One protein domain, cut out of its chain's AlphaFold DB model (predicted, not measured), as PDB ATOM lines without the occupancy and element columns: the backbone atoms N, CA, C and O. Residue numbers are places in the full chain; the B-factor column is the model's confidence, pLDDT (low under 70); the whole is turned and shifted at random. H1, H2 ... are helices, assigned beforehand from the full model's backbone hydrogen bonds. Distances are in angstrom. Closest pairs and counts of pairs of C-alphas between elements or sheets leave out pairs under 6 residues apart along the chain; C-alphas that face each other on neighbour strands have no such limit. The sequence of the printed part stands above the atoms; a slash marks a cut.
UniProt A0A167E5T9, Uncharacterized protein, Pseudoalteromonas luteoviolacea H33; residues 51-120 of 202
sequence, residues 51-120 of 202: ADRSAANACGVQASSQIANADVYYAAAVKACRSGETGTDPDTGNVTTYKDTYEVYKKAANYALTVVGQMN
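AT A GLANCE: This is residues 51 to 120 of the 202 residues of an uncharacterized protein of Pseudoalteromonas luteoviolacea H33 (UniProt A0A167E5T9). A long helical hairpin, H2 and H3 side by side and running opposite ways, has the short helix H1 folded back at one end, beside the beginning of H2 and the last turns of H3. At the other end a long loop, residues 84 to 97, joins H2 to H3 and makes that tip of the long axis. The printed part has 70 residues with three named helices in the order H1, H2, H3 and no named strand; its class is all helix. The whole is loose, with a radius of gyration of the C-alphas of 14.4 A, and elongated, spanning 43 by 23 by 15 A.

HOW THE PARTS SIT: H1, residues 51 to 59, and H2, residues 61 to 83, form a helical hairpin with a tight link. They touch, H2 with residues 63 to 67 alone; the closest C-alphas are those of Ala 56 and Ser 64, 4.7 A apart. Their tilt is shallow at 34.6 degrees, only just short of steep, and they run opposite ways. H2 and H3, residues 98 to 118, form a second helical hairpin and touch at a shallow tilt of 17 degrees, opposite ways; their closest C-alphas are those of Ala 70 and Ala 108, 4.8 A apart. H3 touches H1 with residues 113 to 116 alone, at a steep tilt of 51 degrees, the same way; the closest C-alphas are those of Ala 56 and Val 116, 6.0 A apart. In H1 and H3 every O i to N i+4 pair is within hydrogen-bond range; in H2, 17 of 19 are.

IN THESE COORDINATES: H1 begins at C-alpha 51, (-16.780, -1.598, 56.016). H2 is 32.1 A from first to last C-alpha and ends at C-alpha 83, (-15.110, -3.589, 27.228). H3 is 29.9 A long and ends at C-alpha 118, (-16.326, -16.686, 61.240).

THE WHOLE: The two C-alphas farthest apart are those of Ala 58 and Gly 93, 43.6 A. In the long link from H2 to H3, residues 87 to 88 pair with residues 95 to 96, antiparallel. The printed part has no cut. Its mean pLDDT is 75.1; residues 58 to 62, 85 to 95 and 118 to 119 are under 70.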
ATOM      1  N   ALA A  51     -16.811  -1.178  54.619       77.31
ATOM      2  CA  ALA A  51     -16.780  -1.598  56.016       77.31
ATOM      3  C   ALA A  51     -16.274  -3.044  56.161       77.31
ATOM      4  O   ALA A  51     -15.454  -3.311  57.041       77.31
ATOM      5  N   ASP A  52     -16.682  -3.949  55.265       80.56
ATOM      6  CA  ASP A  52     -16.205  -5.340  55.245       80.56
ATOM      7  C   ASP A  52     -14.706  -5.408  54.939       80.56
ATOM      8  O   ASP A  52     -13.965  -6.131  55.609       80.56
ATOM      9  N   ARG A  53     -14.232  -4.599  53.981       82.38
ATOM     10  CA  ARG A  53     -12.798  -4.469  53.663       82.38
ATOM     11  C   ARG A  53     -12.001  -3.976  54.859       82.38
ATOM     12  O   ARG A  53     -10.978  -4.562  55.210       82.38
ATOM     13  N   SER A  54     -12.478  -2.915  55.507       76.19
ATOM     14  CA  SER A  54     -11.825  -2.344  56.684       76.19
ATOM     15  C   SER A  54     -11.777  -3.346  57.840       76.19
ATOM     16  O   SER A  54     -10.736  -3.499  58.482       76.19
ATOM     17  N   ALA A  55     -12.876  -4.063  58.092       73.31
ATOM     18  CA  ALA A  55     -12.940  -5.089  59.125       73.31
ATOM     19  C   ALA A  55     -11.997  -6.262  58.821       73.31
ATOM     20  O   ALA A  55     -11.252  -6.694  59.700       73.31
ATOM     21  N   ALA A  56     -11.967  -6.744  57.578       76.75
ATOM     22  CA  ALA A  56     -11.089  -7.829  57.151       76.75
ATOM     23  C   ALA A  56      -9.599  -7.459  57.257       76.75
ATOM     24  O   ALA A  56      -8.800  -8.261  57.742       76.75
ATOM     25  N   ASN A  57      -9.227  -6.234  56.869       72.88
ATOM     26  CA  ASN A  57      -7.858  -5.719  56.994       72.88
ATOM     27  C   ASN A  57      -7.405  -5.627  58.455       72.88
ATOM     28  O   ASN A  57      -6.283  -6.017  58.774       72.88
ATOM     29  N   ALA A  58      -8.289  -5.183  59.355       69.75
ATOM     30  CA  ALA A  58      -8.012  -5.158  60.792       69.75
ATOM     31  C   ALA A  58      -7.901  -6.568  61.407       69.75
ATOM     32  O   ALA A  58      -7.199  -6.766  62.396       69.75
ATOM     33  N   CYS A  59      -8.576  -7.552  60.814       69.00
ATOM     34  CA  CYS A  59      -8.641  -8.930  61.298       69.00
ATOM     35  C   CYS A  59      -7.443  -9.796  60.872       69.00
ATOM     36  O   CYS A  59      -7.217 -10.879  61.414       69.00
ATOM     37  N   GLY A  60      -6.650  -9.311  59.914       66.44
ATOM     38  CA  GLY A  60      -5.400  -9.920  59.481       66.44
ATOM     39  C   GLY A  60      -5.436 -10.501  58.068       66.44
ATOM     40  O   GLY A  60      -6.432 -10.444  57.342       66.44
ATOM     41  N   VAL A  61      -4.296 -11.068  57.659       69.94
ATOM     42  CA  VAL A  61      -4.033 -11.477  56.266       69.94
ATOM     43  C   VAL A  61      -5.016 -12.538  55.764       69.94
ATOM     44  O   VAL A  61      -5.384 -12.542  54.594       69.94
ATOM     45  N   GLN A  62      -5.488 -13.432  56.635       69.38
ATOM     46  CA  GLN A  62      -6.417 -14.490  56.231       69.38
ATOM     47  C   GLN A  62      -7.782 -13.937  55.803       69.38
ATOM     48  O   GLN A  62      -8.277 -14.347  54.764       69.38
ATOM     49  N   ALA A  63      -8.355 -12.977  56.535       73.62
ATOM     50  CA  ALA A  63      -9.626 -12.354  56.163       73.62
ATOM     51  C   ALA A  63      -9.461 -11.404  54.966       73.62
ATOM     52  O   ALA A  63     -10.203 -11.485  53.987       73.62
ATOM     53  N   SER A  64      -8.447 -10.536  55.016       74.12
ATOM     54  CA  SER A  64      -8.177  -9.556  53.954       74.12
ATOM     55  C   SER A  64      -7.832 -10.199  52.610       74.12
ATOM     56  O   SER A  64      -8.297  -9.722  51.578       74.12
ATOM     57  N   SER A  65      -7.096 -11.316  52.590       76.56
ATOM     58  CA  SER A  65      -6.788 -12.019  51.335       76.56
ATOM     59  C   SER A  65      -8.022 -12.603  50.644       76.56
ATOM     60  O   SER A  65      -8.060 -12.620  49.415       76.56
ATOM     61  N   GLN A  66      -9.048 -13.037  51.386       84.12
ATOM     62  CA  GLN A  66     -10.280 -13.549  50.774       84.12
ATOM     63  C   GLN A  66     -11.101 -12.437  50.131       84.12
ATOM     64  O   GLN A  66     -11.606 -12.604  49.022       84.12
ATOM     65  N   ILE A  67     -11.183 -11.287  50.799       82.94
ATOM     66  CA  ILE A  67     -11.831 -10.095  50.252       82.94
ATOM     67  C   ILE A  67     -11.072  -9.598  49.015       82.94
ATOM     68  O   ILE A  67     -11.683  -9.398  47.969       82.94
ATOM     69  N   ALA A  68      -9.739  -9.523  49.077       79.31
ATOM     70  CA  ALA A  68      -8.912  -9.138  47.934       79.31
ATOM     71  C   ALA A  68      -9.076 -10.095  46.738       79.31
ATOM     72  O   ALA A  68      -9.136  -9.653  45.594       79.31
ATOM     73  N   ASN A  69      -9.189 -11.404  46.986       81.31
ATOM     74  CA  ASN A  69      -9.453 -12.392  45.939       81.31
ATOM     75  C   ASN A  69     -10.829 -12.169  45.285       81.31
ATOM     76  O   ASN A  69     -10.944 -12.189  44.063       81.31
ATOM     77  N   ALA A  70     -11.868 -11.896  46.079       82.50
ATOM     78  CA  ALA A  70     -13.184 -11.556  45.545       82.50
ATOM     79  C   ALA A  70     -13.152 -10.259  44.710       82.50
ATOM     80  O   ALA A  70     -13.704 -10.229  43.608       82.50
ATOM     81  N   ASP A  71     -12.445  -9.228  45.174       82.12
ATOM     82  CA  ASP A  71     -12.328  -7.934  44.489       82.12
ATOM     83  C   ASP A  71     -11.690  -8.053  43.093       82.12
ATOM     84  O   ASP A  71     -12.104  -7.352  42.165       82.12
ATOM     85  N   VAL A  72     -10.758  -8.994  42.894       81.44
ATOM     86  CA  VAL A  72     -10.189  -9.290  41.564       81.44
ATOM     87  C   VAL A  72     -11.278  -9.716  40.573       81.44
ATOM     88  O   VAL A  72     -11.286  -9.246  39.432       81.44
ATOM     89  N   TYR A  73     -12.225 -10.564  40.988       81.56
ATOM     90  CA  TYR A  73     -13.320 -11.002  40.117       81.56
ATOM     91  C   TYR A  73     -14.332  -9.890  39.846       81.56
ATOM     92  O   TYR A  73     -14.843  -9.803  38.729       81.56
ATOM     93  N   TYR A  74     -14.598  -9.017  40.822       85.81
ATOM     94  CA  TYR A  74     -15.465  -7.857  40.599       85.81
ATOM     95  C   TYR A  74     -14.850  -6.899  39.580       85.81
ATOM     96  O   TYR A  74     -15.496  -6.541  38.596       85.81
ATOM     97  N   ALA A  75     -13.571  -6.554  39.754       82.38
ATOM     98  CA  ALA A  75     -12.844  -5.700  38.824       82.38
ATOM     99  C   ALA A  75     -12.794  -6.311  37.414       82.38
ATOM    100  O   ALA A  75     -13.014  -5.605  36.427       82.38
ATOM    101  N   ALA A  76     -12.571  -7.625  37.311       78.25
ATOM    102  CA  ALA A  76     -12.604  -8.341  36.039       78.25
ATOM    103  C   ALA A  76     -13.997  -8.303  35.385       78.25
ATOM    104  O   ALA A  76     -14.092  -8.032  34.190       78.25
ATOM    105  N   ALA A  77     -15.075  -8.500  36.152       79.75
ATOM    106  CA  ALA A  77     -16.446  -8.438  35.646       79.75
ATOM    107  C   ALA A  77     -16.834  -7.024  35.185       79.75
ATOM    108  O   ALA A  77     -17.417  -6.862  34.114       79.75
ATOM    109  N   VAL A  78     -16.472  -5.989  35.949       83.00
ATOM    110  CA  VAL A  78     -16.695  -4.584  35.571       83.00
ATOM    111  C   VAL A  78     -15.913  -4.238  34.309       83.00
ATOM    112  O   VAL A  78     -16.473  -3.638  33.390       83.00
ATOM    113  N   LYS A  79     -14.639  -4.648  34.230       80.06
ATOM    114  CA  LYS A  79     -13.809  -4.442  33.042       80.06
ATOM    115  C   LYS A  79     -14.429  -5.120  31.823       80.06
ATOM    116  O   LYS A  79     -14.669  -4.425  30.845       80.06
ATOM    117  N   ALA A  80     -14.752  -6.412  31.916       78.94
ATOM    118  CA  ALA A  80     -15.361  -7.183  30.832       78.94
ATOM    119  C   ALA A  80     -16.714  -6.601  30.395       78.94
ATOM    120  O   ALA A  80     -17.029  -6.556  29.209       78.94
ATOM    121  N   CYS A  81     -17.514  -6.103  31.340       82.44
ATOM    122  CA  CYS A  81     -18.792  -5.480  31.019       82.44
ATOM    123  C   CYS A  81     -18.620  -4.153  30.262       82.44
ATOM    124  O   CYS A  81     -19.340  -3.891  29.292       82.44
ATOM    125  N   ARG A  82     -17.636  -3.337  30.664       82.56
ATOM    126  CA  ARG A  82     -17.302  -2.064  30.003       82.56
ATOM    127  C   ARG A  82     -16.651  -2.264  28.635       82.56
ATOM    128  O   ARG A  82     -16.945  -1.504  27.722       82.56
ATOM    129  N   SER A  83     -15.784  -3.266  28.490       78.88
ATOM    130  CA  SER A  83     -15.110  -3.589  27.228       78.88
ATOM    131  C   SER A  83     -15.986  -4.400  26.268       78.88
ATOM    132  O   SER A  83     -15.662  -4.501  25.088       78.88
ATOM    133  N   GLY A  84     -17.088  -4.982  26.757       70.50
ATOM    134  CA  GLY A  84     -17.897  -5.933  25.994       70.50
ATOM    135  C   GLY A  84     -17.158  -7.243  25.703       70.50
ATOM    136  O   GLY A  84     -17.557  -7.975  24.800       70.50
ATOM    137  N   GLU A  85     -16.074  -7.530  26.430       65.12
ATOM    138  CA  GLU A  85     -15.253  -8.719  26.221       65.12
ATOM    139  C   GLU A  85     -16.056  -9.984  26.535       65.12
ATOM    140  O   GLU A  85     -16.527 -10.204  27.653       65.12
ATOM    141  N   THR A  86     -16.184 -10.840  25.523       66.94
ATOM    142  CA  THR A  86     -16.678 -12.207  25.663       66.94
ATOM    143  C   THR A  86     -15.545 -13.171  25.342       66.94
ATOM    144  O   THR A  86     -15.003 -13.143  24.236       66.94
ATOM    145  N   GLY A  87     -15.180 -14.021  26.297       62.31
ATOM    146  CA  GLY A  87     -14.287 -15.148  26.046       62.31
ATOM    147  C   GLY A  87     -15.056 -16.245  25.325       62.31
ATOM    148  O   GLY A  87     -16.237 -16.435  25.580       62.31
ATOM    149  N   THR A  88     -14.431 -16.967  24.404       62.00
ATOM    150  CA  THR A  88     -14.984 -18.230  23.903       62.00
ATOM    151  C   THR A  88     -13.958 -19.302  24.185       62.00
ATOM    152  O   THR A  88     -12.814 -19.186  23.749       62.00
ATOM    153  N   ASP A  89     -14.353 -20.305  24.959       52.91
ATOM    154  CA  ASP A  89     -13.525 -21.476  25.199       52.91
ATOM    155  C   ASP A  89     -13.300 -22.194  23.851       52.91
ATOM    156  O   ASP A  89     -14.279 -22.587  23.208       52.91
ATOM    157  N   PRO A  90     -12.049 -22.330  23.381       41.72
ATOM    158  CA  PRO A  90     -11.755 -22.920  22.079       41.72
ATOM    159  C   PRO A  90     -12.053 -24.425  22.010       41.72
ATOM    160  O   PRO A  90     -12.272 -24.938  20.914       41.72
ATOM    161  N   ASP A  91     -12.095 -25.119  23.150       51.31
ATOM    162  CA  ASP A  91     -12.324 -26.562  23.227       51.31
ATOM    163  C   ASP A  91     -13.816 -26.891  23.378       51.31
ATOM    164  O   ASP A  91     -14.290 -27.909  22.870       51.31
ATOM    165  N   THR A  92     -14.576 -26.028  24.061       65.12
ATOM    166  CA  THR A  92     -16.006 -26.265  24.335       65.12
ATOM    167  C   THR A  92     -16.961 -25.369  23.547       65.12
ATOM    168  O   THR A  92     -18.160 -25.644  23.504       65.12
ATOM    169  N   GLY A  93     -16.463 -24.303  22.918       65.25
ATOM    170  CA  GLY A  93     -17.270 -23.303  22.212       65.25
ATOM    171  C   GLY A  93     -18.133 -22.433  23.133       65.25
ATOM    172  O   GLY A  93     -18.942 -21.641  22.648       65.25
ATOM    173  N   ASN A  94     -17.989 -22.570  24.455       65.44
ATOM    174  CA  ASN A  94     -18.789 -21.828  25.419       65.44
ATOM    175  C   ASN A  94     -18.344 -20.370  25.479       65.44
ATOM    176  O   ASN A  94     -17.181 -20.066  25.757       65.44
ATOM    177  N   VAL A  95     -19.297 -19.467  25.264       67.94
ATOM    178  CA  VAL A  95     -19.070 -18.031  25.386       67.94
ATOM    179  C   VAL A  95     -19.178 -17.640  26.858       67.94
ATOM    180  O   VAL A  95     -20.255 -17.695  27.442       67.94
ATOM    181  N   THR A  96     -18.058 -17.249  27.454       70.56
ATOM    182  CA  THR A  96     -17.989 -16.646  28.785       70.56
ATOM    183  C   THR A  96     -18.211 -15.145  28.667       70.56
ATOM    184  O   THR A  96     -17.536 -14.448  27.909       70.56
ATOM    185  N   THR A  97     -19.160 -14.637  29.435       78.00
ATOM    186  CA  THR A  97     -19.536 -13.225  29.476       78.00
ATOM    187  C   THR A  97     -19.124 -12.592  30.801       78.00
ATOM    188  O   THR A  97     -18.817 -13.278  31.778       78.00
ATOM    189  N   TYR A  98     -19.214 -11.263  30.883       76.25
ATOM    190  CA  TYR A  98     -19.048 -10.549  32.150       76.25
ATOM    191  C   TYR A  98     -20.000 -11.049  33.254       76.25
ATOM    192  O   TYR A  98     -19.665 -10.954  34.434       76.25
ATOM    193  N   LYS A  99     -21.174 -11.598  32.894       79.94
ATOM    194  CA  LYS A  99     -22.125 -12.172  33.856       79.94
ATOM    195  C   LYS A  99     -21.560 -13.428  34.507       79.94
ATOM    196  O   LYS A  99     -21.713 -13.588  35.709       79.94
ATOM    197  N   ASP A 100     -20.854 -14.264  33.754       80.69
ATOM    198  CA  ASP A 100     -20.223 -15.475  34.287       80.69
ATOM    199  C   ASP A 100     -19.082 -15.117  35.245       80.69
ATOM    200  O   ASP A 100     -18.989 -15.665  36.342       80.69
ATOM    201  N   THR A 101     -18.264 -14.119  34.894       79.44
ATOM    202  CA  THR A 101     -17.247 -13.570  35.806       79.44
ATOM    203  C   THR A 101     -17.886 -12.959  37.056       79.44
ATOM    204  O   THR A 101     -17.377 -13.135  38.162       79.44
ATOM    205  N   TYR A 102     -19.036 -12.300  36.912       82.12
ATOM    206  CA  TYR A 102     -19.792 -11.766  38.040       82.12
ATOM    207  C   TYR A 102     -20.398 -12.870  38.926       82.12
ATOM    208  O   TYR A 102     -20.412 -12.733  40.146       82.12
ATOM    209  N   GLU A 103     -20.828 -14.009  38.374       81.12
ATOM    210  CA  GLU A 103     -21.223 -15.177  39.180       81.12
ATOM    211  C   GLU A 103     -20.049 -15.728  40.002       81.12
ATOM    212  O   GLU A 103     -20.231 -16.111  41.162       81.12
ATOM    213  N   VAL A 104     -18.836 -15.733  39.438       80.25
ATOM    214  CA  VAL A 104     -17.619 -16.092  40.184       80.25
ATOM    215  C   VAL A 104     -17.359 -15.085  41.304       80.25
ATOM    216  O   VAL A 104     -17.118 -15.505  42.437       80.25
ATOM    217  N   TYR A 105     -17.503 -13.782  41.035       86.19
ATOM    218  CA  TYR A 105     -17.436 -12.751  42.073       86.19
ATOM    219  C   TYR A 105     -18.433 -13.012  43.201       86.19
ATOM    220  O   TYR A 105     -18.029 -13.040  44.356       86.19
ATOM    221  N   LYS A 106     -19.712 -13.270  42.903       85.12
ATOM    222  CA  LYS A 106     -20.721 -13.508  43.948       85.12
ATOM    223  C   LYS A 106     -20.365 -14.695  44.841       85.12
ATOM    224  O   LYS A 106     -20.535 -14.627  46.058       85.12
ATOM    225  N   LYS A 107     -19.842 -15.778  44.260       81.62
ATOM    226  CA  LYS A 107     -19.366 -16.943  45.025       81.62
ATOM    227  C   LYS A 107     -18.168 -16.582  45.904       81.62
ATOM    228  O   LYS A 107     -18.169 -16.914  47.088       81.62
ATOM    229  N   ALA A 108     -17.186 -15.878  45.344       73.81
ATOM    230  CA  ALA A 108     -16.000 -15.439  46.072       73.81
ATOM    231  C   ALA A 108     -16.350 -14.456  47.203       73.81
ATOM    232  O   ALA A 108     -15.857 -14.611  48.315       73.81
ATOM    233  N   ALA A 109     -17.255 -13.507  46.955       81.19
ATOM    234  CA  ALA A 109     -17.728 -12.535  47.932       81.19
ATOM    235  C   ALA A 109     -18.464 -13.204  49.095       81.19
ATOM    236  O   ALA A 109     -18.137 -12.954  50.251       81.19
ATOM    237  N   ASN A 110     -19.390 -14.126  48.813       82.44
ATOM    238  CA  ASN A 110     -20.088 -14.875  49.861       82.44
ATOM    239  C   ASN A 110     -19.125 -15.709  50.716       82.44
ATOM    240  O   ASN A 110     -19.272 -15.770  51.939       82.44
ATOM    241  N   TYR A 111     -18.123 -16.334  50.092       77.44
ATOM    242  CA  TYR A 111     -17.087 -17.059  50.822       77.44
ATOM    243  C   TYR A 111     -16.248 -16.116  51.693       77.44
ATOM    244  O   TYR A 111     -16.079 -16.374  52.883       77.44
ATOM    245  N   ALA A 112     -15.784 -14.997  51.138       80.19
ATOM    246  CA  ALA A 112     -14.983 -14.022  51.865       80.19
ATOM    247  C   ALA A 112     -15.740 -13.434  53.066       80.19
ATOM    248  O   ALA A 112     -15.200 -13.405  54.168       80.19
ATOM    249  N   LEU A 113     -17.012 -13.064  52.893       79.88
ATOM    250  CA  LEU A 113     -17.862 -12.567  53.979       79.88
ATOM    251  C   LEU A 113     -18.151 -13.648  55.030       79.88
ATOM    252  O   LEU A 113     -18.199 -13.351  56.221       79.88
ATOM    253  N   THR A 114     -18.264 -14.916  54.621       79.19
ATOM    254  CA  THR A 114     -18.348 -16.044  55.564       79.19
ATOM    255  C   THR A 114     -17.079 -16.140  56.410       79.19
ATOM    256  O   THR A 114     -17.170 -16.265  57.629       79.19
ATOM    257  N   VAL A 115     -15.899 -16.035  55.794       73.38
ATOM    258  CA  VAL A 115     -14.611 -16.066  56.504       73.38
ATOM    259  C   VAL A 115     -14.487 -14.883  57.465       73.38
ATOM    260  O   VAL A 115     -14.166 -15.086  58.634       73.38
ATOM    261  N   VAL A 116     -14.808 -13.666  57.018       74.06
ATOM    262  CA  VAL A 116     -14.831 -12.449  57.852       74.06
ATOM    263  C   VAL A 116     -15.776 -12.624  59.048       74.06
ATOM    264  O   VAL A 116     -15.395 -12.340  60.185       74.06
ATOM    265  N   GLY A 117     -16.977 -13.168  58.822       71.56
ATOM    266  CA  GLY A 117     -17.945 -13.458  59.880       71.56
ATOM    267  C   GLY A 117     -17.459 -14.517  60.874       71.56
ATOM    268  O   GLY A 117     -17.588 -14.342  62.083       71.56
ATOM    269  N   GLN A 118     -16.841 -15.598  60.396       69.88
ATOM    270  CA  GLN A 118     -16.326 -16.686  61.240       69.88
ATOM    271  C   GLN A 118     -15.094 -16.304  62.046       69.88
ATOM    272  O   GLN A 118     -14.912 -16.763  63.172       69.88
ATOM    273  N   MET A 119     -14.258 -15.440  61.482       69.12
ATOM    274  CA  MET A 119     -13.131 -14.843  62.185       69.12
ATOM    275  C   MET A 119     -13.578 -13.734  63.156       69.12
ATOM    276  O   MET A 119     -12.749 -13.182  63.879       69.12
ATOM    277  N   ASN A 120     -14.886 -13.445  63.218       72.75
ATOM    278  CA  ASN A 120     -15.498 -12.404  64.038       72.75
ATOM    279  C   ASN A 120     -14.837 -11.037  63.802       72.75
ATOM    280  O   ASN A 120     -14.520 -10.308  64.742       72.75
TER     281      ASN A 120